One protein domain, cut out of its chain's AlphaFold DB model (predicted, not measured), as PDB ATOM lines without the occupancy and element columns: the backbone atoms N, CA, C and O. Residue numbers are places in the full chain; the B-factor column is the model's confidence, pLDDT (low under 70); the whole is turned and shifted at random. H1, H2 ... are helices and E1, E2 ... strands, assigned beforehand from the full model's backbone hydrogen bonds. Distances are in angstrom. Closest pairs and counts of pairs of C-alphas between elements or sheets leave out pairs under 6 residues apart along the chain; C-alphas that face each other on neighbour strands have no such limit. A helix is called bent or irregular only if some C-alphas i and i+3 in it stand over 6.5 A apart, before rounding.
ATOM      1  N   ASN A 106     201.787 192.857 209.302       88.56
ATOM      2  CA  ASN A 106     202.093 193.841 208.276       88.56
ATOM      3  C   ASN A 106     201.344 193.494 206.976       88.56
ATOM      4  O   ASN A 106     201.843 192.735 206.149       88.56
ATOM      5  N   PHE A 107     200.127 194.018 206.814       87.75
ATOM      6  CA  PHE A 107     199.305 193.821 205.614       87.75
ATOM      7  C   PHE A 107     199.806 194.614 204.402       87.75
ATOM      8  O   PHE A 107     199.424 194.291 203.280       87.75
ATOM      9  N   ASP A 108     200.667 195.611 204.613       85.75
ATOM     10  CA  ASP A 108     201.259 196.402 203.533       85.75
ATOM     11  C   ASP A 108     202.439 195.650 202.889       85.75
ATOM     12  O   ASP A 108     202.618 195.667 201.671       85.75
ATOM     13  N   PHE A 109     203.211 194.924 203.704       86.75
ATOM     14  CA  PHE A 109     204.328 194.075 203.282       86.75
ATOM     15  C   PHE A 109     204.263 192.688 203.941       86.75
ATOM     16  O   PHE A 109     205.133 192.332 204.743       86.75
ATOM     17  N   PRO A 110     203.234 191.884 203.621       90.25
ATOM     18  CA  PRO A 110     203.057 190.572 204.224       90.25
ATOM     19  C   PRO A 110     204.181 189.618 203.811       90.25
ATOM     20  O   PRO A 110     204.678 189.665 202.685       90.25
ATOM     21  N   ASN A 111     204.564 188.706 204.707       92.62
ATOM     22  CA  ASN A 111     205.404 187.566 204.335       92.62
ATOM     23  C   ASN A 111     204.628 186.603 203.410       92.62
ATOM     24  O   ASN A 111     203.410 186.714 203.260       92.62
ATOM     25  N   THR A 112     205.315 185.643 202.795       94.94
ATOM     26  CA  THR A 112     204.714 184.721 201.819       94.94
ATOM     27  C   THR A 112     203.526 183.930 202.376       94.94
ATOM     28  O   THR A 112     202.520 183.771 201.687       94.94
ATOM     29  N   TYR A 113     203.584 183.487 203.635       94.88
ATOM     30  CA  TYR A 113     202.465 182.775 204.256       94.88
ATOM     31  C   TYR A 113     201.239 183.681 204.445       94.88
ATOM     32  O   TYR A 113     200.127 183.322 204.062       94.88
ATOM     33  N   ASN A 114     201.445 184.907 204.929       93.62
ATOM     34  CA  ASN A 114     200.376 185.891 205.081       93.62
ATOM     35  C   ASN A 114     199.795 186.307 203.722       93.62
ATOM     36  O   ASN A 114     198.579 186.443 203.601       93.62
ATOM     37  N   LYS A 115     200.620 186.434 202.671       94.88
ATOM     38  CA  LYS A 115     200.138 186.636 201.291       94.88
ATOM     39  C   LYS A 115     199.212 185.508 200.856       94.88
ATOM     40  O   LYS A 115     198.150 185.785 200.303       94.88
ATOM     41  N   PHE A 116     199.588 184.256 201.124       96.19
ATOM     42  CA  PHE A 116     198.743 183.101 200.837       96.19
ATOM     43  C   PHE A 116     197.415 183.156 201.605       96.19
ATOM     44  O   PHE A 116     196.371 182.951 200.993       96.19
ATOM     45  N   LEU A 117     197.424 183.483 202.900       95.06
ATOM     46  CA  LEU A 117     196.189 183.616 203.683       95.06
ATOM     47  C   LEU A 117     195.277 184.724 203.146       95.06
ATOM     48  O   LEU A 117     194.072 184.515 203.024       95.06
ATOM     49  N   ILE A 118     195.842 185.873 202.764       94.81
ATOM     50  CA  ILE A 118     195.100 186.982 202.144       94.81
ATOM     51  C   ILE A 118     194.487 186.532 200.807       94.81
ATOM     52  O   ILE A 118     193.294 186.730 200.573       94.81
ATOM     53  N   LEU A 119     195.276 185.879 199.946       95.50
ATOM     54  CA  LEU A 119     194.812 185.311 198.675       95.50
ATOM     55  C   LEU A 119     193.671 184.309 198.886       95.50
ATOM     56  O   LEU A 119     192.615 184.419 198.260       95.50
ATOM     57  N   LEU A 120     193.866 183.349 199.787       96.00
ATOM     58  CA  LEU A 120     192.879 182.323 200.085       96.00
ATOM     59  C   LEU A 120     191.595 182.944 200.642       96.00
ATOM     60  O   LEU A 120     190.511 182.586 200.181       96.00
ATOM     61  N   HIS A 121     191.698 183.918 201.552       95.25
ATOM     62  CA  HIS A 121     190.548 184.640 202.102       95.25
ATOM     63  C   HIS A 121     189.748 185.354 201.006       95.25
ATOM     64  O   HIS A 121     188.528 185.188 200.935       95.25
ATOM     65  N   ALA A 122     190.408 186.070 200.086       94.25
ATOM     66  CA  ALA A 122     189.742 186.707 198.940       94.25
ATOM     67  C   ALA A 122     188.962 185.695 198.087       94.25
ATOM     68  O   ALA A 122     187.786 185.903 197.766       94.25
ATOM     69  N   TYR A 123     189.597 184.575 197.745       95.31
ATOM     70  CA  TYR A 123     188.961 183.525 196.954       95.31
ATOM     71  C   TYR A 123     187.819 182.845 197.719       95.31
ATOM     72  O   TYR A 123     186.774 182.558 197.135       95.31
ATOM     73  N   MET A 124     187.947 182.648 199.029       94.94
ATOM     74  CA  MET A 124     186.888 182.101 199.877       94.94
ATOM     75  C   MET A 124     185.671 183.022 199.984       94.94
ATOM     76  O   MET A 124     184.538 182.532 200.014       94.94
ATOM     77  N   GLN A 125     185.853 184.344 199.987       93.31
ATOM     78  CA  GLN A 125     184.717 185.272 199.972       93.31
ATOM     79  C   GLN A 125     183.834 185.044 198.736       93.31
ATOM     80  O   GLN A 125     182.602 184.981 198.856       93.31
ATOM     81  N   LYS A 126     184.468 184.813 197.578       94.12
ATOM     82  CA  LYS A 126     183.809 184.600 196.281       94.12
ATOM     83  C   LYS A 126     183.308 183.166 196.068       94.12
ATOM     84  O   LYS A 126     182.196 182.978 195.581       94.12
ATOM     85  N   TYR A 127     184.096 182.162 196.446       95.69
ATOM     86  CA  TYR A 127     183.882 180.751 196.091       95.69
ATOM     87  C   TYR A 127     183.611 179.831 197.292       95.69
ATOM     88  O   TYR A 127     183.440 178.618 197.131       95.69
ATOM     89  N   LYS A 128     183.525 180.386 198.506       95.12
ATOM     90  CA  LYS A 128     183.305 179.642 199.758       95.12
ATOM     91  C   LYS A 128     184.368 178.546 199.921       95.12
ATOM     92  O   LYS A 128     185.541 178.801 199.682       95.12
ATOM     93  N   PHE A 129     183.976 177.320 200.270       92.69
ATOM     94  CA  PHE A 129     184.896 176.185 200.429       92.69
ATOM     95  C   PHE A 129     185.599 175.744 199.131       92.69
ATOM     96  O   PHE A 129     186.464 174.878 199.179       92.69
ATOM     97  N   ALA A 130     185.235 176.289 197.965       95.00
ATOM     98  CA  ALA A 130     185.985 176.080 196.727       95.00
ATOM     99  C   ALA A 130     187.101 177.126 196.521       95.00
ATOM    100  O   ALA A 130     187.720 177.130 195.464       95.00
ATOM    101  N   GLY A 131     187.375 177.994 197.504       96.69
ATOM    102  CA  GLY A 131     188.357 179.075 197.398       96.69
ATOM    103  C   GLY A 131     189.732 178.599 196.932       96.69
ATOM    104  O   GLY A 131     190.226 179.078 195.915       96.69
ATOM    105  N   LEU A 132     190.311 177.598 197.601       97.31
ATOM    106  CA  LEU A 132     191.615 177.052 197.202       97.31
ATOM    107  C   LEU A 132     191.587 176.368 195.828       97.31
ATOM    108  O   LEU A 132     192.527 176.519 195.053       97.31
ATOM    109  N   LYS A 133     190.503 175.648 195.511       95.62
ATOM    110  CA  LYS A 133     190.320 175.012 194.199       95.62
ATOM    111  C   LYS A 133     190.399 176.051 193.080       95.62
ATOM    112  O   LYS A 133     191.154 175.881 192.128       95.62
ATOM    113  N   GLU A 134     189.639 177.129 193.216       97.00
ATOM    114  CA  GLU A 134     189.593 178.200 192.224       97.00
ATOM    115  C   GLU A 134     190.909 178.982 192.170       97.00
ATOM    116  O   GLU A 134     191.370 179.305 191.080       97.00
ATOM    117  N   LEU A 135     191.561 179.207 193.317       96.75
ATOM    118  CA  LEU A 135     192.881 179.838 193.391       96.75
ATOM    119  C   LEU A 135     193.922 179.049 192.590       96.75
ATOM    120  O   LEU A 135     194.695 179.649 191.845       96.75
ATOM    121  N   ILE A 136     193.928 177.720 192.713       97.38
ATOM    122  CA  ILE A 136     194.863 176.847 191.995       97.38
ATOM    123  C   ILE A 136     194.551 176.826 190.497       97.38
ATOM    124  O   ILE A 136     195.450 177.057 189.687       97.38
ATOM    125  N   LEU A 137     193.292 176.572 190.124       95.75
ATOM    126  CA  LEU A 137     192.905 176.357 188.728       95.75
ATOM    127  C   LEU A 137     192.964 177.638 187.890       95.75
ATOM    128  O   LEU A 137     193.477 177.610 186.773       95.75
ATOM    129  N   GLN A 138     192.487 178.772 188.414       95.62
ATOM    130  CA  GLN A 138     192.487 180.039 187.668       95.62
ATOM    131  C   GLN A 138     193.902 180.585 187.444       95.62
ATOM    132  O   GLN A 138     194.130 181.332 186.491       95.62
ATOM    133  N   ASN A 139     194.856 180.181 188.288       95.38
ATOM    134  CA  ASN A 139     196.240 180.642 188.234       95.38
ATOM    135  C   ASN A 139     197.233 179.577 187.764       95.38
ATOM    136  O   ASN A 139     198.432 179.848 187.755       95.38
ATOM    137  N   LEU A 140     196.749 178.400 187.344       94.88
ATOM    138  CA  LEU A 140     197.571 177.299 186.833       94.88
ATOM    139  C   LEU A 140     198.712 176.929 187.798       94.88
ATOM    140  O   LEU A 140     199.863 176.759 187.396       94.88
ATOM    141  N   LEU A 141     198.405 176.828 189.093       96.00
ATOM    142  CA  LEU A 141     199.400 176.479 190.116       96.00
ATOM    143  C   LEU A 141     199.701 174.970 190.178       96.00
ATOM    144  O   LEU A 141     200.630 174.546 190.859       96.00
ATOM    145  N   ASP A 142     198.937 174.158 189.455       93.81
ATOM    146  CA  ASP A 142     198.960 172.693 189.433       93.81
ATOM    147  C   ASP A 142     199.768 172.109 188.255       93.81
ATOM    148  O   ASP A 142     199.422 171.056 187.702       93.81
ATOM    149  N   GLN A 143     200.831 172.809 187.854       92.06
ATOM    150  CA  GLN A 143     201.699 172.448 186.727       92.06
ATOM    151  C   GLN A 143     203.000 171.789 187.204       92.06
ATOM    152  O   GLN A 143     203.468 172.046 188.316       92.06
ATOM    153  N   LEU A 144     203.586 170.936 186.355       91.44
ATOM    154  CA  LEU A 144     204.901 170.344 186.607       91.44
ATOM    155  C   LEU A 144     205.987 171.420 186.559       91.44
ATOM    156  O   LEU A 144     206.014 172.248 185.646       91.44
ATOM    157  N   LYS A 145     206.896 171.379 187.531       91.94
ATOM    158  CA  LYS A 145     208.027 172.297 187.672       91.94
ATOM    159  C   LYS A 145     209.286 171.504 187.970       91.94
ATOM    160  O   LYS A 145     209.230 170.474 188.636       91.94
ATOM    161  N   GLU A 146     210.413 172.010 187.491       92.44
ATOM    162  CA  GLU A 146     211.721 171.513 187.894       92.44
ATOM    163  C   GLU A 146     212.124 172.193 189.206       92.44
ATOM    164  O   GLU A 146     212.240 173.417 189.278       92.44
ATOM    165  N   ILE A 147     212.283 171.398 190.259       87.00
ATOM    166  CA  ILE A 147     212.667 171.847 191.592       87.00
ATOM    167  C   ILE A 147     213.820 170.978 192.058       87.00
ATOM    168  O   ILE A 147     213.683 169.764 192.155       87.00
ATOM    169  N   ASP A 148     214.952 171.614 192.357       83.38
ATOM    170  CA  ASP A 148     216.146 170.943 192.874       83.38
ATOM    171  C   ASP A 148     216.614 169.767 191.970       83.38
ATOM    172  O   ASP A 148     217.180 168.786 192.443       83.38
ATOM    173  N   GLY A 149     216.383 169.881 190.650       85.50
ATOM    174  CA  GLY A 149     216.731 168.880 189.628       85.50
ATOM    175  C   GLY A 149     215.682 167.784 189.394       85.50
ATOM    176  O   GLY A 149     215.899 166.897 188.569       85.50
ATOM    177  N   GLU A 150     214.542 167.834 190.087       87.81
ATOM    178  CA  GLU A 150     213.443 166.879 189.938       87.81
ATOM    179  C   GLU A 150     212.190 167.544 189.359       87.81
ATOM    180  O   GLU A 150     211.855 168.680 189.686       87.81
ATOM    181  N   ILE A 151     211.465 166.819 188.505       91.00
ATOM    182  CA  ILE A 151     210.201 167.288 187.928       91.00
ATOM    183  C   ILE A 151     209.051 166.839 188.831       91.00
ATOM    184  O   ILE A 151     208.792 165.642 188.965       91.00
ATOM    185  N   MET A 152     208.337 167.793 189.420       92.06
ATOM    186  CA  MET A 152     207.235 167.528 190.351       92.06
ATOM    187  C   MET A 152     206.141 168.596 190.262       92.06
ATOM    188  O   MET A 152     206.366 169.690 189.746       92.06
ATOM    189  N   TYR A 153     204.946 168.302 190.778       94.38
ATOM    190  CA  TYR A 153     203.929 169.332 190.997       94.38
ATOM    191  C   TYR A 153     204.222 170.057 192.308       94.38
ATOM    192  O   TYR A 153     204.325 169.424 193.359       94.38
ATOM    193  N   ALA A 154     204.336 171.381 192.264       95.62
ATOM    194  CA  ALA A 154     204.617 172.162 193.457       95.62
ATOM    195  C   ALA A 154     204.149 173.614 193.340       95.62
ATOM    196  O   ALA A 154     204.166 174.219 192.264       95.62
ATOM    197  N   ILE A 155     203.798 174.177 194.492       97.56
ATOM    198  CA  ILE A 155     203.540 175.600 194.688       97.56
ATOM    199  C   ILE A 155     204.660 176.126 195.581       97.56
ATOM    200  O   ILE A 155     204.832 175.658 196.709       97.56
ATOM    201  N   THR A 156     205.459 177.047 195.061       96.44
ATOM    202  CA  THR A 156     206.626 177.623 195.729       96.44
ATOM    203  C   THR A 156     206.314 178.985 196.331       96.44
ATOM    204  O   THR A 156     205.266 179.581 196.088       96.44
ATOM    205  N   GLU A 157     207.257 179.500 197.117       95.75
ATOM    206  CA  GLU A 157     207.170 180.852 197.666       95.75
ATOM    207  C   GLU A 157     207.089 181.902 196.551       95.75
ATOM    208  O   GLU A 157     206.256 182.806 196.612       95.75
ATOM    209  N   GLN A 158     207.871 181.722 195.477       95.94
ATOM    210  CA  GLN A 158     207.850 182.622 194.324       95.94
ATOM    211  C   GLN A 158     206.493 182.630 193.614       95.94
ATOM    212  O   GLN A 158     206.070 183.688 193.148       95.94
ATOM    213  N   ASP A 159     205.803 181.488 193.531       96.69
ATOM    214  CA  ASP A 159     204.470 181.424 192.924       96.69
ATOM    215  C   ASP A 159     203.468 182.278 193.706       96.69
ATOM    216  O   ASP A 159     202.747 183.083 193.116       96.69
ATOM    217  N   ILE A 160     203.451 182.135 195.036       97.00
ATOM    218  CA  ILE A 160     202.564 182.898 195.922       97.00
ATOM    219  C   ILE A 160     202.897 184.389 195.869       97.00
ATOM    220  O   ILE A 160     201.996 185.216 195.720       97.00
ATOM    221  N   ASP A 161     204.180 184.740 195.944       95.19
ATOM    222  CA  ASP A 161     204.630 186.130 195.892       95.19
ATOM    223  C   ASP A 161     204.268 186.797 194.559       95.19
ATOM    224  O   ASP A 161     203.762 187.921 194.544       95.19
ATOM    225  N   THR A 162     204.474 186.095 193.443       94.56
ATOM    226  CA  THR A 162     204.142 186.592 192.098       94.56
ATOM    227  C   THR A 162     202.634 186.733 191.923       94.56
ATOM    228  O   THR A 162     202.160 187.739 191.390       94.56
ATOM    229  N   LEU A 163     201.864 185.746 192.390       94.81
ATOM    230  CA  LEU A 163     200.410 185.770 192.304       94.81
ATOM    231  C   LEU A 163     199.817 186.928 193.110       94.81
ATOM    232  O   LEU A 163     198.952 187.645 192.606       94.81
ATOM    233  N   TYR A 164     200.318 187.153 194.325       92.81
ATOM    234  CA  TYR A 164     199.869 188.243 195.188       92.81
ATOM    235  C   TYR A 164     200.045 189.615 194.522       92.81
ATOM    236  O   TYR A 164     199.135 190.442 194.551       92.81
ATOM    237  N   LEU A 165     201.190 189.838 193.863       90.94
ATOM    238  CA  LEU A 165     201.459 191.076 193.124       90.94
ATOM    239  C   LEU A 165     200.540 191.248 191.903       90.94
ATOM    240  O   LEU A 165     200.189 192.373 191.552       90.94
ATOM    241  N   LYS A 166     200.145 190.148 191.254       89.62
ATOM    242  CA  LYS A 166     199.305 190.159 190.046       89.62
ATOM    243  C   LYS A 166     197.829 190.443 190.347       89.62
ATOM    244  O   LYS A 166     197.199 191.199 189.611       89.62
ATOM    245  N   GLU A 167     197.270 189.839 191.393       81.50
ATOM    246  CA  GLU A 167     195.822 189.844 191.670       81.50
ATOM    247  C   GLU A 167     195.266 191.193 192.168       81.50
ATOM    248  O   GLU A 167     194.051 191.358 192.221       81.50
ATOM    249  N   SER A 168     196.116 192.183 192.493       66.38
ATOM    250  CA  SER A 168     195.694 193.533 192.936       66.38
ATOM    251  C   SER A 168     194.545 193.490 193.958       66.38
ATOM    252  O   SER A 168     193.495 194.116 193.788       66.38
ATOM    253  N   ILE A 169     194.710 192.674 195.001       69.69
ATOM    254  CA  ILE A 169     193.626 192.331 195.921       69.69
ATOM    255  C   ILE A 169     193.364 193.481 196.891       69.69
ATOM    256  O   ILE A 169     194.173 193.764 197.770       69.69
ATOM    257  N   ASN A 170     192.180 194.087 196.802       63.72
ATOM    258  CA  ASN A 170     191.706 195.069 197.779       63.72
ATOM    259  C   ASN A 170     191.153 194.384 199.046       63.72
ATOM    260  O   ASN A 170     189.960 194.473 199.342       63.72
ATOM    261  N   ILE A 171     192.011 193.712 199.822       63.25
ATOM    262  CA  ILE A 171     191.717 193.321 201.216       63.25
ATOM    263  C   ILE A 171     192.216 194.441 202.136       63.25
ATOM    264  O   ILE A 171     193.264 194.351 202.765       63.25
ATOM    265  N   ILE A 172     191.475 195.549 202.159       68.56
ATOM    266  CA  ILE A 172     191.863 196.745 202.930       68.56
ATOM    267  C   ILE A 172     190.932 196.969 204.128       68.56
ATOM    268  O   ILE A 172     191.326 197.624 205.087       68.56
ATOM    269  N   THR A 173     189.727 196.386 204.125       90.12
ATOM    270  CA  THR A 173     188.774 196.603 205.221       90.12
ATOM    271  C   THR A 173     189.259 195.963 206.520       90.12
ATOM    272  O   THR A 173     189.779 194.842 206.520       90.12
ATOM    273  N   PHE A 174     189.032 196.662 207.633       92.44
ATOM    274  CA  PHE A 174     189.328 196.163 208.974       92.44
ATOM    275  C   PHE A 174     188.723 194.775 209.230       92.44
ATOM    276  O   PHE A 174     189.419 193.894 209.718       92.44
ATOM    277  N   GLU A 175     187.474 194.542 208.814       93.31
ATOM    278  CA  GLU A 175     186.786 193.252 208.976       93.31
ATOM    279  C   GLU A 175     187.560 192.082 208.345       93.31
ATOM    280  O   GLU A 175     187.762 191.054 208.985       93.31
ATOM    281  N   ASN A 176     188.068 192.249 207.118       93.38
ATOM    282  CA  ASN A 176     188.828 191.190 206.450       93.38
ATOM    283  C   ASN A 176     190.190 190.959 207.111       93.38
ATOM    284  O   ASN A 176     190.624 189.816 207.248       93.38
ATOM    285  N   LYS A 177     190.870 192.034 207.528       94.94
ATOM    286  CA  LYS A 177     192.136 191.927 208.266       94.94
ATOM    287  C   LYS A 177     191.929 191.202 209.597       94.94
ATOM    288  O   LYS A 177     192.727 190.337 209.957       94.94
ATOM    289  N   LEU A 178     190.838 191.519 210.292       96.56
ATOM    290  CA  LEU A 178     190.462 190.905 211.558       96.56
ATOM    291  C   LEU A 178     190.158 189.414 211.389       96.56
ATOM    292  O   LEU A 178     190.675 188.612 212.161       96.56
ATOM    293  N   ASP A 179     189.411 189.021 210.355       95.81
ATOM    294  CA  ASP A 179     189.141 187.608 210.051       95.81
ATOM    295  C   ASP A 179     190.430 186.793 209.841       95.81
ATOM    296  O   ASP A 179     190.537 185.659 210.326       95.81
ATOM    297  N   ILE A 180     191.413 187.374 209.143       96.06
ATOM    298  CA  ILE A 180     192.722 186.754 208.888       96.06
ATOM    299  C   ILE A 180     193.524 186.635 210.189       96.06
ATOM    300  O   ILE A 180     194.049 185.561 210.485       96.06
ATOM    301  N   LEU A 181     193.577 187.695 211.002       96.81
ATOM    302  CA  LEU A 181     194.246 187.660 212.305       96.81
ATOM    303  C   LEU A 181     193.615 186.611 213.234       96.81
ATOM    304  O   LEU A 181     194.319 185.812 213.850       96.81
ATOM    305  N   VAL A 182     192.283 186.564 213.303       97.81
ATOM    306  CA  VAL A 182     191.545 185.577 214.103       97.81
ATOM    307  C   VAL A 182     191.817 184.156 213.607       97.81
ATOM    308  O   VAL A 182     191.948 183.247 214.427       97.81
ATOM    309  N   GLN A 183     191.925 183.947 212.290       97.00
ATOM    310  CA  GLN A 183     192.317 182.650 211.734       97.00
ATOM    311  C   GLN A 183     193.732 182.247 212.169       97.00
ATOM    312  O   GLN A 183     193.904 181.126 212.639       97.00
ATOM    313  N   LEU A 184     194.706 183.157 212.090       96.62
ATOM    314  CA  LEU A 184     196.095 182.920 212.512       96.62
ATOM    315  C   LEU A 184     196.212 182.574 214.003       96.62
ATOM    316  O   LEU A 184     196.903 181.626 214.384       96.62
ATOM    317  N   ILE A 185     195.496 183.300 214.866       97.75
ATOM    318  CA  ILE A 185     195.440 182.989 216.303       97.75
ATOM    319  C   ILE A 185     194.795 181.611 216.514       97.75
ATOM    320  O   ILE A 185     195.306 180.783 217.276       97.75
ATOM    321  N   TYR A 186     193.679 181.344 215.826       97.94
ATOM    322  CA  TYR A 186     192.965 180.078 215.937       97.94
ATOM    323  C   TYR A 186     193.842 178.896 215.530       97.94
ATOM    324  O   TYR A 186     193.942 177.942 216.299       97.94
ATOM    325  N   GLU A 187     194.485 178.927 214.362       96.44
ATOM    326  CA  GLU A 187     195.269 177.793 213.859       96.44
ATOM    327  C   GLU A 187     196.491 177.475 214.730       96.44
ATOM    328  O   GLU A 187     196.816 176.293 214.927       96.44
ATOM    329  N   THR A 188     197.077 178.517 215.330       95.69
ATOM    330  CA  THR A 188     198.193 178.431 216.279       95.69
ATOM    331  C   THR A 188     197.769 177.725 217.569       95.69
ATOM    332  O   THR A 188     198.378 176.733 217.974       95.69
ATOM    333  N   LEU A 189     196.673 178.161 218.199       95.25
ATOM    334  CA  LEU A 189     196.239 177.628 219.498       95.25
ATOM    335  C   LEU A 189     195.386 176.356 219.369       95.25
ATOM    336  O   LEU A 189     195.678 175.298 219.945       95.25
ATOM    337  N   TYR A 190     194.305 176.436 218.594       95.12
ATOM    338  CA  TYR A 190     193.204 175.470 218.606       95.12
ATOM    339  C   TYR A 190     193.000 174.734 217.281       95.12
ATOM    340  O   TYR A 190     192.381 173.670 217.288       95.12
ATOM    341  N   GLY A 191     193.546 175.215 216.176       95.00
ATOM    342  CA  GLY A 191     193.446 174.562 214.879       95.00
ATOM    343  C   GLY A 191     194.591 173.594 214.602       95.00
ATOM    344  O   GLY A 191     195.253 173.086 215.522       95.00
ATOM    345  N   LEU A 192     194.783 173.328 213.313       96.56
ATOM    346  CA  LEU A 192     195.766 172.409 212.745       96.56
ATOM    347  C   LEU A 192     196.993 173.120 212.149       96.56
ATOM    348  O   LEU A 192     197.597 172.593 211.216       96.56
ATOM    349  N   SER A 193     197.396 174.270 212.701       96.88
ATOM    350  CA  SER A 193     198.532 175.051 212.190       96.88
ATOM    351  C   SER A 193     198.316 175.456 210.723       96.88
ATOM    352  O   SER A 193     197.178 175.623 210.292       96.88
ATOM    353  N   VAL A 194     199.386 175.535 209.933       96.69
ATOM    354  CA  VAL A 194     199.377 175.997 208.535       96.69
ATOM    355  C   VAL A 194     198.456 175.237 207.572       96.69
ATOM    356  O   VAL A 194     198.213 175.692 206.456       96.69
ATOM    357  N   ILE A 195     197.937 174.070 207.968       97.12
ATOM    358  CA  ILE A 195     196.984 173.300 207.155       97.12
ATOM    359  C   ILE A 195     195.520 173.543 207.536       97.12
ATOM    360  O   ILE A 195     194.643 172.994 206.874       97.12
ATOM    361  N   ASP A 196     195.233 174.311 208.593       96.69
ATOM    362  CA  ASP A 196     193.891 174.434 209.175       96.69
ATOM    363  C   ASP A 196     192.856 174.937 208.164       96.69
ATOM    364  O   ASP A 196     191.840 174.278 207.941       96.69
ATOM    365  N   GLU A 197     193.143 176.052 207.490       95.12
ATOM    366  CA  GLU A 197     192.219 176.628 206.511       95.12
ATOM    367  C   GLU A 197     192.175 175.824 205.203       95.12
ATOM    368  O   GLU A 197     191.115 175.691 204.592       95.12
ATOM    369  N   ILE A 198     193.306 175.227 204.805       96.88
ATOM    370  CA  ILE A 198     193.453 174.389 203.601       96.88
ATOM    371  C   ILE A 198     192.599 173.125 203.718       96.88
ATOM    372  O   ILE A 198     191.886 172.747 202.789       96.88
ATOM    373  N   ARG A 199     192.648 172.474 204.879       95.06
ATOM    374  CA  ARG A 199     191.951 171.222 205.180       95.06
ATOM    375  C   ARG A 199     190.429 171.347 205.077       95.06
ATOM    376  O   ARG A 199     189.750 170.356 204.786       95.06
ATOM    377  N   ASP A 200     189.887 172.533 205.335       93.75
ATOM    378  CA  ASP A 200     188.450 172.804 205.253       93.75
ATOM    379  C   ASP A 200     187.968 173.061 203.812       93.75
ATOM    380  O   ASP A 200     186.764 173.025 203.552       93.75
ATOM    381  N   GLN A 201     188.883 173.246 202.856       95.00
ATOM    382  CA  GLN A 201     188.555 173.464 201.446       95.00
ATOM    383  C   GLN A 201     188.113 172.170 200.736       95.00
ATOM    384  O   GLN A 201     188.317 171.047 201.206       95.00
ATOM    385  N   LYS A 202     187.514 172.331 199.551       91.69
ATOM    386  CA  LYS A 202     187.173 171.246 198.618       91.69
ATOM    387  C   LYS A 202     188.422 170.744 197.890       91.69
ATOM    388  O   LYS A 202     188.725 171.186 196.784       91.69
ATOM    389  N   ILE A 203     189.121 169.822 198.537       91.81
ATOM    390  CA  ILE A 203     190.317 169.122 198.048       91.81
ATOM    391  C   ILE A 203     190.123 167.606 198.194       91.81
ATOM    392  O   ILE A 203     189.190 167.179 198.876       91.81
ATOM    393  N   ASP A 204     191.002 166.791 197.607       89.56
ATOM    394  CA  ASP A 204     190.913 165.329 197.750       89.56
ATOM    395  C   ASP A 204     191.579 164.840 199.049       89.56
ATOM    396  O   ASP A 204     191.136 163.866 199.669       89.56
ATOM    397  N   GLY A 205     192.642 165.515 199.495       94.19
ATOM    398  CA  GLY A 205     193.364 165.146 200.710       94.19
ATOM    399  C   GLY A 205     194.601 165.990 200.999       94.19
ATOM    400  O   GLY A 205     194.966 166.877 200.231       94.19
ATOM    401  N   LEU A 206     195.246 165.696 202.125       97.19
ATOM    402  CA  LEU A 206     196.504 166.297 202.566       97.19
ATOM    403  C   LEU A 206     197.431 165.222 203.128       97.19
ATOM    404  O   LEU A 206     196.973 164.336 203.848       97.19
ATOM    405  N   SER A 207     198.729 165.357 202.888       97.56
ATOM    406  CA  SER A 207     199.763 164.545 203.533       97.56
ATOM    407  C   SER A 207     200.790 165.456 204.198       97.56
ATOM    408  O   SER A 207     201.258 166.415 203.592       97.56
ATOM    409  N   ILE A 208     201.139 165.179 205.453       97.56
ATOM    410  CA  ILE A 208     202.100 165.976 206.228       97.56
ATOM    411  C   ILE A 208     203.148 165.076 206.873       97.56
ATOM    412  O   ILE A 208     202.839 163.949 207.264       97.56
ATOM    413  N   GLY A 209     204.377 165.569 207.006       95.56
ATOM    414  CA  GLY A 209     205.479 164.801 207.600       95.56
ATOM    415  C   GLY A 209     206.019 163.661 206.729       95.56
ATOM    416  O   GLY A 209     206.680 162.767 207.252       95.56
ATOM    417  N   VAL A 210     205.725 163.673 205.424       94.56
ATOM    418  CA  VAL A 210     205.999 162.572 204.476       94.56
ATOM    419  C   VAL A 210     207.255 162.768 203.617       94.56
ATOM    420  O   VAL A 210     207.679 161.838 202.941       94.56
ATOM    421  N   ASN A 211     207.857 163.958 203.634       91.75
ATOM    422  CA  ASN A 211     209.158 164.237 203.019       91.75
ATOM    423  C   ASN A 211     210.037 165.061 203.965       91.75
ATOM    424  O   ASN A 211     209.569 165.523 204.999       91.75
ATOM    425  N   GLY A 212     211.302 165.267 203.598       89.38
ATOM    426  CA  GLY A 212     212.275 165.963 204.441       89.38
ATOM    427  C   GLY A 212     212.880 165.059 205.515       89.38
ATOM    428  O   GLY A 212     212.354 163.996 205.843       89.38
ATOM    429  N   ILE A 213     214.020 165.477 206.057       89.75
ATOM    430  CA  ILE A 213     214.800 164.676 207.002       89.75
ATOM    431  C   ILE A 213     214.119 164.691 208.381       89.75
ATOM    432  O   ILE A 213     213.832 165.773 208.901       89.75
ATOM    433  N   PRO A 214     213.873 163.539 209.030       90.81
ATOM    434  CA  PRO A 214     213.337 163.545 210.387       90.81
ATOM    435  C   PRO A 214     214.336 164.175 211.365       90.81
ATOM    436  O   PRO A 214     215.546 163.967 211.257       90.81
ATOM    437  N   ILE A 215     213.841 164.939 212.344       86.38
ATOM    438  CA  ILE A 215     214.704 165.730 213.242       86.38
ATOM    439  C   ILE A 215     215.710 164.872 214.028       86.38
ATOM    440  O   ILE A 215     216.813 165.326 214.329       86.38
ATOM    441  N   ASP A 216     215.375 163.606 214.289       85.81
ATOM    442  CA  ASP A 216     216.242 162.642 214.976       85.81
ATOM    443  C   ASP A 216     217.538 162.340 214.191       85.81
ATOM    444  O   ASP A 216     218.524 161.876 214.766       85.81
ATOM    445  N   PHE A 217     217.585 162.652 212.889       86.25
ATOM    446  CA  PHE A 217     218.771 162.509 212.036       86.25
ATOM    447  C   PHE A 217     219.616 163.788 211.936       86.25
ATOM    448  O   PHE A 217     220.613 163.802 211.210       86.25
ATOM    449  N   MET A 218     219.282 164.851 212.673       84.88
ATOM    450  CA  MET A 218     219.999 166.133 212.630       84.88
ATOM    451  C   MET A 218     221.496 166.004 212.954       84.88
ATOM    452  O   MET A 218     222.312 166.696 212.351       84.88
ATOM    453  N   SER A 219     221.889 165.085 213.843       84.69
ATOM    454  CA  SER A 219     223.309 164.812 214.115       84.69
ATOM    455  C   SER A 219     224.053 164.336 212.864       84.69
ATOM    456  O   SER A 219     225.125 164.847 212.561       84.69
ATOM    457  N   LYS A 220     223.447 163.440 212.074       84.50
ATOM    458  CA  LYS A 220     224.026 162.968 210.809       84.50
ATOM    459  C   LYS A 220     224.095 164.077 209.762       84.50
ATOM    460  O   LYS A 220     225.054 164.130 209.002       84.50
ATOM    461  N   VAL A 221     223.099 164.962 209.728       82.88
ATOM    462  CA  VAL A 221     223.115 166.147 208.856       82.88
ATOM    463  C   VAL A 221     224.287 167.059 209.209       82.88
ATOM    464  O   VAL A 221     225.008 167.503 208.317       82.88
ATOM    465  N   ASN A 222     224.510 167.303 210.500       84.44
ATOM    466  CA  ASN A 222     225.635 168.108 210.966       84.44
ATOM    467  C   ASN A 222     226.978 167.447 210.624       84.44
ATOM    468  O   ASN A 222     227.876 168.132 210.138       84.44
ATOM    469  N   ASP A 223     227.093 166.124 210.779       85.69
ATOM    470  CA  ASP A 223     228.283 165.368 210.373       85.69
ATOM    471  C   ASP A 223     228.549 165.473 208.861       85.69
ATOM    472  O   ASP A 223     229.699 165.611 208.446       85.69
ATOM    473  N   VAL A 235     218.969 171.592 203.848       75.94
ATOM    474  CA  VAL A 235     218.204 170.499 204.455       75.94
ATOM    475  C   VAL A 235     216.838 170.999 204.880       75.94
ATOM    476  O   VAL A 235     216.738 171.862 205.748       75.94
ATOM    477  N   ARG A 236     215.799 170.381 204.322       85.44
ATOM    478  CA  ARG A 236     214.432 170.473 204.834       85.44
ATOM    479  C   ARG A 236     214.160 169.347 205.810       85.44
ATOM    480  O   ARG A 236     214.614 168.218 205.596       85.44
ATOM    481  N   PHE A 237     213.396 169.645 206.848       92.25
ATOM    482  CA  PHE A 237     213.004 168.656 207.841       92.25
ATOM    483  C   PHE A 237     211.580 168.161 207.601       92.25
ATOM    484  O   PHE A 237     210.816 168.759 206.846       92.25
ATOM    485  N   SER A 238     211.194 167.073 208.267       92.69
ATOM    486  CA  SER A 238     209.836 166.531 208.131       92.69
ATOM    487  C   SER A 238     208.730 167.499 208.566       92.69
ATOM    488  O   SER A 238     207.601 167.377 208.110       92.69
ATOM    489  N   TYR A 239     209.025 168.501 209.397       94.44
ATOM    490  CA  TYR A 239     208.062 169.554 209.744       94.44
ATOM    491  C   TYR A 239     207.909 170.643 208.662       94.44
ATOM    492  O   TYR A 239     207.045 171.501 208.800       94.44
ATOM    493  N   ASP A 240     208.667 170.580 207.564       93.25
ATOM    494  CA  ASP A 240     208.504 171.421 206.361       93.25
ATOM    495  C   ASP A 240     207.736 170.676 205.246       93.25
ATOM    496  O   ASP A 240     207.842 170.986 204.055       93.25
ATOM    497  N   SER A 241     207.007 169.620 205.625       94.94
ATOM    498  CA  SER A 241     206.324 168.702 204.716       94.94
ATOM    499  C   SER A 241     204.817 168.919 204.738       94.94
ATOM    500  O   SER A 241     204.135 168.473 205.666       94.94
ATOM    501  N   VAL A 242     204.300 169.563 203.688       97.88
ATOM    502  CA  VAL A 242     202.864 169.700 203.421       97.88
ATOM    503  C   VAL A 242     202.588 169.414 201.947       97.88
ATOM    504  O   VAL A 242     203.060 170.124 201.061       97.88
ATOM    505  N   TRP A 243     201.804 168.375 201.687       97.94
ATOM    506  CA  TRP A 243     201.394 167.939 200.357       97.94
ATOM    507  C   TRP A 243     199.884 168.001 200.229       97.94
ATOM    508  O   TRP A 243     199.150 167.605 201.138       97.94
ATOM    509  N   LEU A 244     199.436 168.492 199.084       97.25
ATOM    510  CA  LEU A 244     198.046 168.605 198.697       97.25
ATOM    511  C   LEU A 244     197.733 167.549 197.641       97.25
ATOM    512  O   LEU A 244     198.290 167.586 196.546       97.25
ATOM    513  N   TYR A 245     196.789 166.665 197.950       93.25
ATOM    514  CA  TYR A 245     196.201 165.788 196.950       93.25
ATOM    515  C   TYR A 245     195.004 166.505 196.318       93.25
ATOM    516  O   TYR A 245     194.017 166.815 196.999       93.25
ATOM    517  N   PHE A 246     195.121 166.838 195.032       90.00
ATOM    518  CA  PHE A 246     194.158 167.673 194.314       90.00
ATOM    519  C   PHE A 246     193.981 167.227 192.861       90.00
ATOM    520  O   PHE A 246     194.934 167.194 192.086       90.00
ATOM    521  N   GLU A 247     192.747 166.872 192.506       83.44
ATOM    522  CA  GLU A 247     192.332 166.356 191.197       83.44
ATOM    523  C   GLU A 247     193.237 165.216 190.691       83.44
ATOM    524  O   GLU A 247     193.570 165.110 189.511       83.44
ATOM    525  N   GLY A 248     193.638 164.332 191.613       75.31
ATOM    526  CA  GLY A 248     194.513 163.191 191.326       75.31
ATOM    527  C   GLY A 248     196.013 163.503 191.252       75.31
ATOM    528  O   GLY A 248     196.788 162.597 190.935       75.31
ATOM    529  N   LYS A 249     196.431 164.740 191.545       85.56
ATOM    530  CA  LYS A 249     197.834 165.182 191.579       85.56
ATOM    531  C   LYS A 249     198.321 165.325 193.022       85.56
ATOM    532  O   LYS A 249     197.590 165.832 193.867       85.56
ATOM    533  N   GLU A 250     199.563 164.924 193.284       91.75
ATOM    534  CA  GLU A 250     200.270 165.188 194.546       91.75
ATOM    535  C   GLU A 250     201.097 166.468 194.389       91.75
ATOM    536  O   GLU A 250     202.118 166.461 193.700       91.75
ATOM    537  N   ILE A 251     200.633 167.569 194.980       95.94
ATOM    538  CA  ILE A 251     201.224 168.904 194.848       95.94
ATOM    539  C   ILE A 251     201.957 169.266 196.140       95.94
ATOM    540  O   ILE A 251     201.343 169.375 197.203       95.94
ATOM    541  N   TRP A 252     203.261 169.517 196.061       96.62
ATOM    542  CA  TRP A 252     204.028 169.980 197.214       96.62
ATOM    543  C   TRP A 252     203.778 171.467 197.486       96.62
ATOM    544  O   TRP A 252     204.095 172.324 196.658       96.62
ATOM    545  N   LEU A 253     203.252 171.801 198.666       97.56
ATOM    546  CA  LEU A 253     203.106 173.186 199.121       97.56
ATOM    547  C   LEU A 253     204.423 173.647 199.761       97.56
ATOM    548  O   LEU A 253     204.537 173.778 200.979       97.56
ATOM    549  N   LYS A 254     205.442 173.861 198.920       95.25
ATOM    550  CA  LYS A 254     206.844 174.113 199.307       95.25
ATOM    551  C   LYS A 254     207.019 175.340 200.217       95.25
ATOM    552  O   LYS A 254     208.018 175.398 200.934       95.25
ATOM    553  N   PHE A 255     206.073 176.282 200.178       95.75
ATOM    554  CA  PHE A 255     206.052 177.518 200.971       95.75
ATOM    555  C   PHE A 255     205.499 177.357 202.401       95.75
ATOM    556  O   PHE A 255     205.511 178.324 203.160       95.75
ATOM    557  N   LEU A 256     204.987 176.177 202.774       96.88
ATOM    558  CA  LEU A 256     204.409 175.922 204.097       96.88
ATOM    559  C   LEU A 256     205.367 175.155 205.011       96.88
ATOM    560  O   LEU A 256     206.063 174.235 204.583       96.88
ATOM    561  N   THR A 257     205.342 175.493 206.300       95.81
ATOM    562  CA  THR A 257     206.099 174.804 207.351       95.81
ATOM    563  C   THR A 257     205.347 174.852 208.680       95.81
ATOM    564  O   THR A 257     204.724 175.856 209.011       95.81
ATOM    565  N   PHE A 258     205.432 173.780 209.473       96.56
ATOM    566  CA  PHE A 258     204.998 173.784 210.876       96.56
ATOM    567  C   PHE A 258     205.997 174.521 211.790       96.56
ATOM    568  O   PHE A 258     205.782 174.630 212.995       96.56
ATOM    569  N   GLY A 259     207.134 174.968 211.249       93.75
ATOM    570  CA  GLY A 259     208.208 175.683 211.939       93.75
ATOM    571  C   GLY A 259     209.077 174.795 212.830       93.75
ATOM    572  O   GLY A 259     210.284 175.007 212.928       93.75
ATOM    573  N   ASN A 260     208.495 173.788 213.489       94.50
ATOM    574  CA  ASN A 260     209.230 172.865 214.345       94.50
ATOM    575  C   ASN A 260     208.542 171.496 214.505       94.50
ATOM    576  O   ASN A 260     207.350 171.316 214.251       94.50
ATOM    577  N   GLN A 261     209.301 170.521 215.017       95.12
ATOM    578  CA  GLN A 261     208.817 169.155 215.232       95.12
ATOM    579  C   GLN A 261     207.657 169.064 216.237       95.12
ATOM    580  O   GLN A 261     206.761 168.238 216.061       95.12
ATOM    581  N   LYS A 262     207.660 169.876 217.305       95.69
ATOM    582  CA  LYS A 262     206.607 169.811 218.337       95.69
ATOM    583  C   LYS A 262     205.249 170.181 217.753       95.69
ATOM    584  O   LYS A 262     204.246 169.592 218.152       95.69
ATOM    585  N   GLU A 263     205.233 171.108 216.806       96.56
ATOM    586  CA  GLU A 263     204.021 171.561 216.147       96.56
ATOM    587  C   GLU A 263     203.459 170.509 215.183       96.56
ATOM    588  O   GLU A 263     202.282 170.157 215.285       96.56
ATOM    589  N   LEU A 264     204.309 169.879 214.363       96.31
ATOM    590  CA  LEU A 264     203.914 168.710 213.563       96.31
ATOM    591  C   LEU A 264     203.329 167.595 214.452       96.31
ATOM    592  O   LEU A 264     202.284 167.016 214.141       96.31
ATOM    593  N   GLU A 265     203.962 167.311 215.596       95.19
ATOM    594  CA  GLU A 265     203.445 166.341 216.564       95.19
ATOM    595  C   GLU A 265     202.105 166.755 217.174       95.19
ATOM    596  O   GLU A 265     201.243 165.893 217.375       95.19
ATOM    597  N   ARG A 266     201.926 168.040 217.510       94.81
ATOM    598  CA  ARG A 266     200.670 168.587 218.046       94.81
ATOM    599  C   ARG A 266     199.543 168.339 217.055       94.81
ATOM    600  O   ARG A 266     198.520 167.770 217.440       94.81
ATOM    601  N   VAL A 267     199.769 168.690 215.792       95.56
ATOM    602  CA  VAL A 267     198.818 168.520 214.690       95.56
ATOM    603  C   VAL A 267     198.489 167.041 214.486       95.56
ATOM    604  O   VAL A 267     197.319 166.660 214.586       95.56
ATOM    605  N   CYS A 268     199.496 166.171 214.344       93.94
ATOM    606  CA  CYS A 268     199.292 164.724 214.204       93.94
ATOM    607  C   CYS A 268     198.497 164.129 215.376       93.94
ATOM    608  O   CYS A 268     197.574 163.337 215.179       93.94
ATOM    609  N   LYS A 269     198.816 164.528 216.616       91.38
ATOM    610  CA  LYS A 269     198.119 164.051 217.821       91.38
ATOM    611  C   LYS A 269     196.703 164.596 217.956       91.38
ATOM    612  O   LYS A 269     195.937 164.028 218.735       91.38
ATOM    613  N   LYS A 270     196.376 165.700 217.286       91.31
ATOM    614  CA  LYS A 270     195.052 166.323 217.322       91.31
ATOM    615  C   LYS A 270     194.111 165.657 216.329       91.31
ATOM    616  O   LYS A 270     193.050 165.194 216.736       91.31
ATOM    617  N   ILE A 271     194.555 165.502 215.082       89.19
ATOM    618  CA  ILE A 271     193.759 165.008 213.949       89.19
ATOM    619  C   ILE A 271     193.028 163.683 214.249       89.19
ATOM    620  O   ILE A 271     191.868 163.525 213.875       89.19
ATOM    621  N   TYR A 272     193.656 162.736 214.957       85.12
ATOM    622  CA  TYR A 272     193.055 161.415 215.192       85.12
ATOM    623  C   TYR A 272     192.076 161.337 216.378       85.12
ATOM    624  O   TYR A 272     191.509 160.270 216.603       85.12
ATOM    625  N   ARG A 273     191.872 162.393 217.176       86.75
ATOM    626  CA  ARG A 273     191.164 162.275 218.474       86.75
ATOM    627  C   ARG A 273     189.645 162.133 218.385       86.75
ATOM    628  O   ARG A 273     189.020 161.742 219.370       86.75
ATOM    629  N   PHE A 274     189.032 162.444 217.246       82.75
ATOM    630  CA  PHE A 274     187.574 162.434 217.129       82.75
ATOM    631  C   PHE A 274     186.978 161.050 217.431       82.75
ATOM    632  O   PHE A 274     187.363 160.056 216.822       82.75
ATOM    633  N   ASN A 275     186.050 160.973 218.393       76.62
ATOM    634  CA  ASN A 275     185.440 159.720 218.873       76.62
ATOM    635  C   ASN A 275     186.439 158.613 219.267       76.62
ATOM    636  O   ASN A 275     186.067 157.440 219.339       76.62
ATOM    637  N   ASN A 276     187.692 158.969 219.553       74.06
ATOM    638  CA  ASN A 276     188.728 158.021 219.920       74.06
ATOM    639  C   ASN A 276     189.310 158.379 221.282       74.06
ATOM    640  O   ASN A 276     190.040 159.352 221.447       74.06
ATOM    641  N   GLN A 277     188.962 157.561 222.272       60.69
ATOM    642  CA  GLN A 277     189.423 157.721 223.649       60.69
ATOM    643  C   GLN A 277     190.772 157.028 223.897       60.69
ATOM    644  O   GLN A 277     191.335 157.154 224.984       60.69
ATOM    645  N   ARG A 278     191.308 156.285 222.914       69.50
ATOM    646  CA  ARG A 278     192.574 155.565 223.060       69.50
ATOM    647  C   ARG A 278     193.743 156.538 222.958       69.50
ATOM    648  O   ARG A 278     193.870 157.326 222.019       69.50
ATOM    649  N   GLN A 279     194.646 156.446 223.928       71.94
ATOM    650  CA  GLN A 279     195.911 157.161 223.873       71.94
ATOM    651  C   GLN A 279     196.806 156.515 222.809       71.94
ATOM    652  O   GLN A 279     197.147 155.341 222.925       71.94
ATOM    653  N   PHE A 280     197.196 157.277 221.784       79.75
ATOM    654  CA  PHE A 280     198.095 156.792 220.740       79.75
ATOM    655  C   PHE A 280     199.521 156.738 221.288       79.75
ATOM    656  O   PHE A 280     200.191 157.764 221.466       79.75
ATOM    657  N   SER A 281     199.969 155.536 221.628       80.62
ATOM    658  CA  SER A 281     201.228 155.271 222.321       80.62
ATOM    659  C   SER A 281     202.326 154.832 221.346       80.62
ATOM    660  O   SER A 281     202.072 154.565 220.176       80.62
ATOM    661  N   LYS A 282     203.577 154.727 221.823       78.06
ATOM    662  CA  LYS A 282     204.690 154.190 221.014       78.06
ATOM    663  C   LYS A 282     204.475 152.731 220.579       78.06
ATOM    664  O   LYS A 282     205.157 152.293 219.664       78.06
ATOM    665  N   LYS A 283     203.571 151.984 221.230       80.00
ATOM    666  CA  LYS A 283     203.312 150.567 220.927       80.00
ATOM    667  C   LYS A 283     202.414 150.363 219.707       80.00
ATOM    668  O   LYS A 283     202.483 149.305 219.103       80.00
ATOM    669  N   ASP A 284     201.581 151.349 219.377       78.75
ATOM    670  CA  ASP A 284     200.571 151.219 218.321       78.75
ATOM    671  C   ASP A 284     201.180 151.443 216.922       78.75
ATOM    672  O   ASP A 284     200.762 150.820 215.957       78.75
ATOM    673  N   GLY A 285     202.210 152.296 216.814       85.12
ATOM    674  CA  GLY A 285     202.962 152.569 215.579       85.12
ATOM    675  C   GLY A 285     202.213 153.406 214.533       85.12
ATOM    676  O   GLY A 285     202.758 154.390 214.027       85.12
ATOM    677  N   PHE A 286     200.949 153.076 214.278       90.62
ATOM    678  CA  PHE A 286     200.027 153.811 213.417       90.62
ATOM    679  C   PHE A 286     198.598 153.779 213.981       90.62
ATOM    680  O   PHE A 286     198.274 152.963 214.845       90.62
ATOM    681  N   ILE A 287     197.735 154.681 213.513       89.12
ATOM    682  CA  ILE A 287     196.307 154.667 213.844       89.12
ATOM    683  C   ILE A 287     195.466 155.174 212.675       89.12
ATOM    684  O   ILE A 287     195.793 156.190 212.061       89.12
ATOM    685  N   PHE A 288     194.364 154.478 212.394       87.06
ATOM    686  CA  PHE A 288     193.339 154.920 211.452       87.06
ATOM    687  C   PHE A 288     192.121 155.441 212.211       87.06
ATOM    688  O   PHE A 288     191.653 154.801 213.155       87.06
ATOM    689  N   ASN A 289     191.591 156.594 211.810       87.44
ATOM    690  CA  ASN A 289     190.352 157.124 212.370       87.44
ATOM    691  C   ASN A 289     189.598 158.025 211.377       87.44
ATOM    692  O   ASN A 289     190.067 158.262 210.268       87.44
ATOM    693  N   ASN A 290     188.404 158.480 211.762       88.12
ATOM    694  CA  ASN A 290     187.609 159.474 211.048       88.12
ATOM    695  C   ASN A 290     187.567 160.774 211.839       88.12
ATOM    696  O   ASN A 290     187.521 160.746 213.067       88.12
ATOM    697  N   MET A 291     187.529 161.891 211.126       90.81
ATOM    698  CA  MET A 291     187.242 163.217 211.670       90.81
ATOM    699  C   MET A 291     185.726 163.483 211.694       90.81
ATOM    700  O   MET A 291     184.936 162.691 211.170       90.81
ATOM    701  N   ALA A 292     185.308 164.597 212.295       90.56
ATOM    702  CA  ALA A 292     183.900 164.992 212.395       90.56
ATOM    703  C   ALA A 292     183.237 165.237 211.027       90.56
ATOM    704  O   ALA A 292     182.040 165.009 210.876       90.56
ATOM    705  N   ASP A 293     184.021 165.626 210.018       87.44
ATOM    706  CA  ASP A 293     183.584 165.786 208.626       87.44
ATOM    707  C   ASP A 293     183.698 164.494 207.797       87.44
ATOM    708  O   ASP A 293     183.670 164.545 206.569       87.44
ATOM    709  N   PHE A 294     183.853 163.340 208.456       87.62
ATOM    710  CA  PHE A 294     184.034 162.015 207.850       87.62
ATOM    711  C   PHE A 294     185.331 161.825 207.056       87.62
ATOM    712  O   PHE A 294     185.516 160.772 206.444       87.62
ATOM    713  N   SER A 295     186.250 162.796 207.083       89.31
ATOM    714  CA  SER A 295     187.577 162.623 206.489       89.31
ATOM    715  C   SER A 295     188.317 161.485 207.191       89.31
ATOM    716  O   SER A 295     188.401 161.460 208.423       89.31
ATOM    717  N   ARG A 296     188.875 160.559 206.410       88.81
ATOM    718  CA  ARG A 296     189.693 159.458 206.928       88.81
ATOM    719  C   ARG A 296     191.090 159.976 207.219       88.81
ATOM    720  O   ARG A 296     191.673 160.688 206.407       88.81
ATOM    721  N   VAL A 297     191.639 159.574 208.355       91.94
ATOM    722  CA  VAL A 297     192.974 159.972 208.790       91.94
ATOM    723  C   VAL A 297     193.800 158.755 209.158       91.94
ATOM    724  O   VAL A 297     193.323 157.852 209.846       91.94
ATOM    725  N   ALA A 298     195.037 158.733 208.682       92.62
ATOM    726  CA  ALA A 298     196.055 157.765 209.053       92.62
ATOM    727  C   ALA A 298     197.222 158.525 209.675       92.62
ATOM    728  O   ALA A 298     197.796 159.391 209.020       92.62
ATOM    729  N   ILE A 299     197.553 158.230 210.930       94.06
ATOM    730  CA  ILE A 299     198.692 158.845 211.617       94.06
ATOM    731  C   ILE A 299     199.757 157.791 211.855       94.06
ATOM    732  O   ILE A 299     199.450 156.691 212.312       94.06
ATOM    733  N   TYR A 300     201.004 158.164 211.609       94.69
ATOM    734  CA  TYR A 300     202.192 157.354 211.824       94.69
ATOM    735  C   TYR A 300     203.102 158.039 212.835       94.69
ATOM    736  O   TYR A 300     203.113 159.269 212.951       94.69
ATOM    737  N   ARG A 301     203.854 157.243 213.595       92.44
ATOM    738  CA  ARG A 301     204.804 157.766 214.578       92.44
ATOM    739  C   ARG A 301     206.024 156.864 214.767       92.44
ATOM    740  O   ARG A 301     205.934 155.649 214.563       92.44
ATOM    741  N   PRO A 302     207.110 157.403 215.341       90.94
ATOM    742  CA  PRO A 302     208.222 156.590 215.813       90.94
ATOM    743  C   PRO A 302     207.848 155.673 216.995       90.94
ATOM    744  O   PRO A 302     207.031 156.061 217.852       90.94
ATOM    745  N   PRO A 303     208.470 154.476 217.097       90.62
ATOM    746  CA  PRO A 303     209.550 153.966 216.235       90.62
ATOM    747  C   PRO A 303     209.077 153.172 215.001       90.62
ATOM    748  O   PRO A 303     209.910 152.638 214.282       90.62
ATOM    749  N   PHE A 304     207.766 153.033 214.780       93.12
ATOM    750  CA  PHE A 304     207.235 152.284 213.635       93.12
ATOM    751  C   PHE A 304     207.532 152.986 212.305       93.12
ATOM    752  O   PHE A 304     207.932 152.338 211.344       93.12
ATOM    753  N   ALA A 305     207.367 154.309 212.276       91.75
ATOM    754  CA  ALA A 305     207.804 155.178 211.190       91.75
ATOM    755  C   ALA A 305     209.041 155.989 211.607       91.75
ATOM    756  O   ALA A 305     209.292 156.189 212.796       91.75
ATOM    757  N   GLU A 306     209.805 156.481 210.633       89.94
ATOM    758  CA  GLU A 306     210.996 157.305 210.886       89.94
ATOM    759  C   GLU A 306     210.675 158.710 211.425       89.94
ATOM    760  O   GLU A 306     211.522 159.344 212.052       89.94
ATOM    761  N   SER A 307     209.444 159.185 211.220       91.81
ATOM    762  CA  SER A 307     208.949 160.493 211.648       91.81
ATOM    763  C   SER A 307     207.478 160.408 212.073       91.81
ATOM    764  O   SER A 307     206.820 159.368 211.969       91.81
ATOM    765  N   TRP A 308     206.954 161.517 212.595       94.94
ATOM    766  CA  TRP A 308     205.510 161.710 212.669       94.94
ATOM    767  C   TRP A 308     204.984 162.112 211.298       94.94
ATOM    768  O   TRP A 308     205.520 163.038 210.695       94.94
ATOM    769  N   ALA A 309     203.916 161.460 210.852       96.56
ATOM    770  CA  ALA A 309     203.257 161.784 209.596       96.56
ATOM    771  C   ALA A 309     201.745 161.601 209.719       96.56
ATOM    772  O   ALA A 309     201.271 160.770 210.502       96.56
ATOM    773  N   ALA A 310     200.987 162.354 208.929       96.19
ATOM    774  CA  ALA A 310     199.544 162.198 208.824       96.19
ATOM    775  C   ALA A 310     199.096 162.254 207.366       96.19
ATOM    776  O   ALA A 310     199.537 163.113 206.610       96.19
ATOM    777  N   ILE A 311     198.187 161.356 207.000       96.50
ATOM    778  CA  ILE A 311     197.533 161.320 205.693       96.50
ATOM    779  C   ILE A 311     196.040 161.517 205.935       96.50
ATOM    780  O   ILE A 311     195.398 160.701 206.600       96.50
ATOM    781  N   ILE A 312     195.499 162.616 205.422       94.94
ATOM    782  CA  ILE A 312     194.091 162.998 205.494       94.94
ATOM    783  C   ILE A 312     193.490 162.788 204.110       94.94
ATOM    784  O   ILE A 312     193.914 163.404 203.139       94.94
ATOM    785  N   ARG A 313     192.451 161.965 204.023       91.06
ATOM    786  CA  ARG A 313     191.649 161.803 202.814       91.06
ATOM    787  C   ARG A 313     190.268 162.383 203.058       91.06
ATOM    788  O   ARG A 313     189.560 161.930 203.961       91.06
ATOM    789  N   LYS A 314     189.893 163.390 202.270       88.88
ATOM    790  CA  LYS A 314     188.607 164.069 202.421       88.88
ATOM    791  C   LYS A 314     187.467 163.121 202.069       88.88
ATOM    792  O   LYS A 314     187.588 162.264 201.191       88.88
ATOM    793  N   PHE A 315     186.363 163.265 202.795       79.81
ATOM    794  CA  PHE A 315     185.134 162.560 202.467       79.81
ATOM    795  C   PHE A 315     184.572 163.095 201.153       79.81
ATOM    796  O   PHE A 315     184.261 164.280 201.039       79.81
ATOM    797  N   ASP A 316     184.416 162.197 200.187       69.31
ATOM    798  CA  ASP A 316     183.770 162.502 198.923       69.31
ATOM    799  C   ASP A 316     182.279 162.122 198.985       69.31
ATOM    800  O   ASP A 316     181.887 160.990 199.322       69.31
TER     801      ASP A 316
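What this domain is: This is residues 106 to 223 and 235 to 316 of the 595 residues of the protein "Pilus assembly protein CpaF" of Clostridium chromiireducens (UniProt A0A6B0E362). Picture one strongly twisted sheet of eight strands with H4 and H6 packed on one face, and crossed helices, the arms of the bent H1 with H2 and H3, gathered at one end, where H3 meets H4. H5 lies farthest out and touches no helix. The 200 printed residues include six named helices and eight named strands, along the chain H1 E1 E2 H2 H3 H4 E3 H5 E4 E5 H6 E6 E7 E8; the class is mixed, helices and strands. The sheet, also mixed, runs E1 E2 E5 E4 E3 E8 E7 E6. The whole is compact, with a radius of gyration of the C-alphas of 17.2 A, and spans 51 by 42 by 33 A.

How they stand to each other: Start at inner strands E4, residues 242 to 246, and E3, residues 205 to 208, antiparallel with N 243 and O 207 2.8 A apart. E5, residues 249 to 253, forms a hairpin with E4, N 251 to O 244 being 2.8 A. Its parallel neighbour E2, residues 150 to 155, has N 155 2.9 A from O 252. E2 forms a hairpin with edge strand E1, residues 144 to 147, N 152 to O 145 being 2.9 A. Beside E3, find antiparallel E8, residues 309 to 313, N 206 to O 312 being 2.8 A. E6, residues 286 to 290, E7, residues 296 to 300, and E8 make a meander, each strand the antiparallel neighbour of the one before; N 287 and O 299 are 2.9 A apart, N 311 and O 298 2.8 A. H4, residues 193 to 199, and H6, residues 261 to 271, are on the same face, giving two layers, helices on one face of a sheet. H4 lies over E3 at a height over the sheet of 10.0 A; H6, at 9.4 A, lies over E8 and only just over E7, where 3 of its C-alphas fall. H3, residues 174 to 189, touches H4 with residues 183 to 187 alone, the closest C-alphas, of Glu 187 and Ser 193, being 4.6 A apart. H1, residues 112 to 138, by its hydrogen bonds assigned as one helix, is bent: C-alphas 126 and 129 are 9.4 A apart. Its arm H1a, residues 112 to 126, touches H1b, residues 129 to 138, the closest C-alphas, of Met 124 and Gly 131, being 4.2 A apart. H1a touches H2, residues 157 to 167, the closest C-alphas, of Thr 112 and Asp 161, being 6.1 A apart. H5, residues 215 to 223, is not on the sheet. Every O i to N i+4 pair is within hydrogen-bond range in H1a, H2, H3 and H6; 5 of 6 are in H1b, 3 of 5 in H5 and 1 of 3 in H4, with 2 of 4 O i to N i+3 pairs.

Where its parts are: Find C-alpha 112 at (204.714, 184.721, 201.819); from there H1a runs 21.6 A. H3 runs 22.4 A from C-alpha 174 at (189.328, 196.163, 208.974). E8 ends at C-alpha 313, (191.649, 161.803, 202.814).

The domain as a whole: The two C-alphas farthest apart, of Ser 168 and Lys 283, are 51.8 A apart. Residues 224 to 234 are not printed; C-alphas 223 and 235 are 12.8 A apart across the cut. The link from H6 to E6 is long, 14 residues. Look for pLDDT under 70 at residues 168 to 172, 277 to 278 and 316.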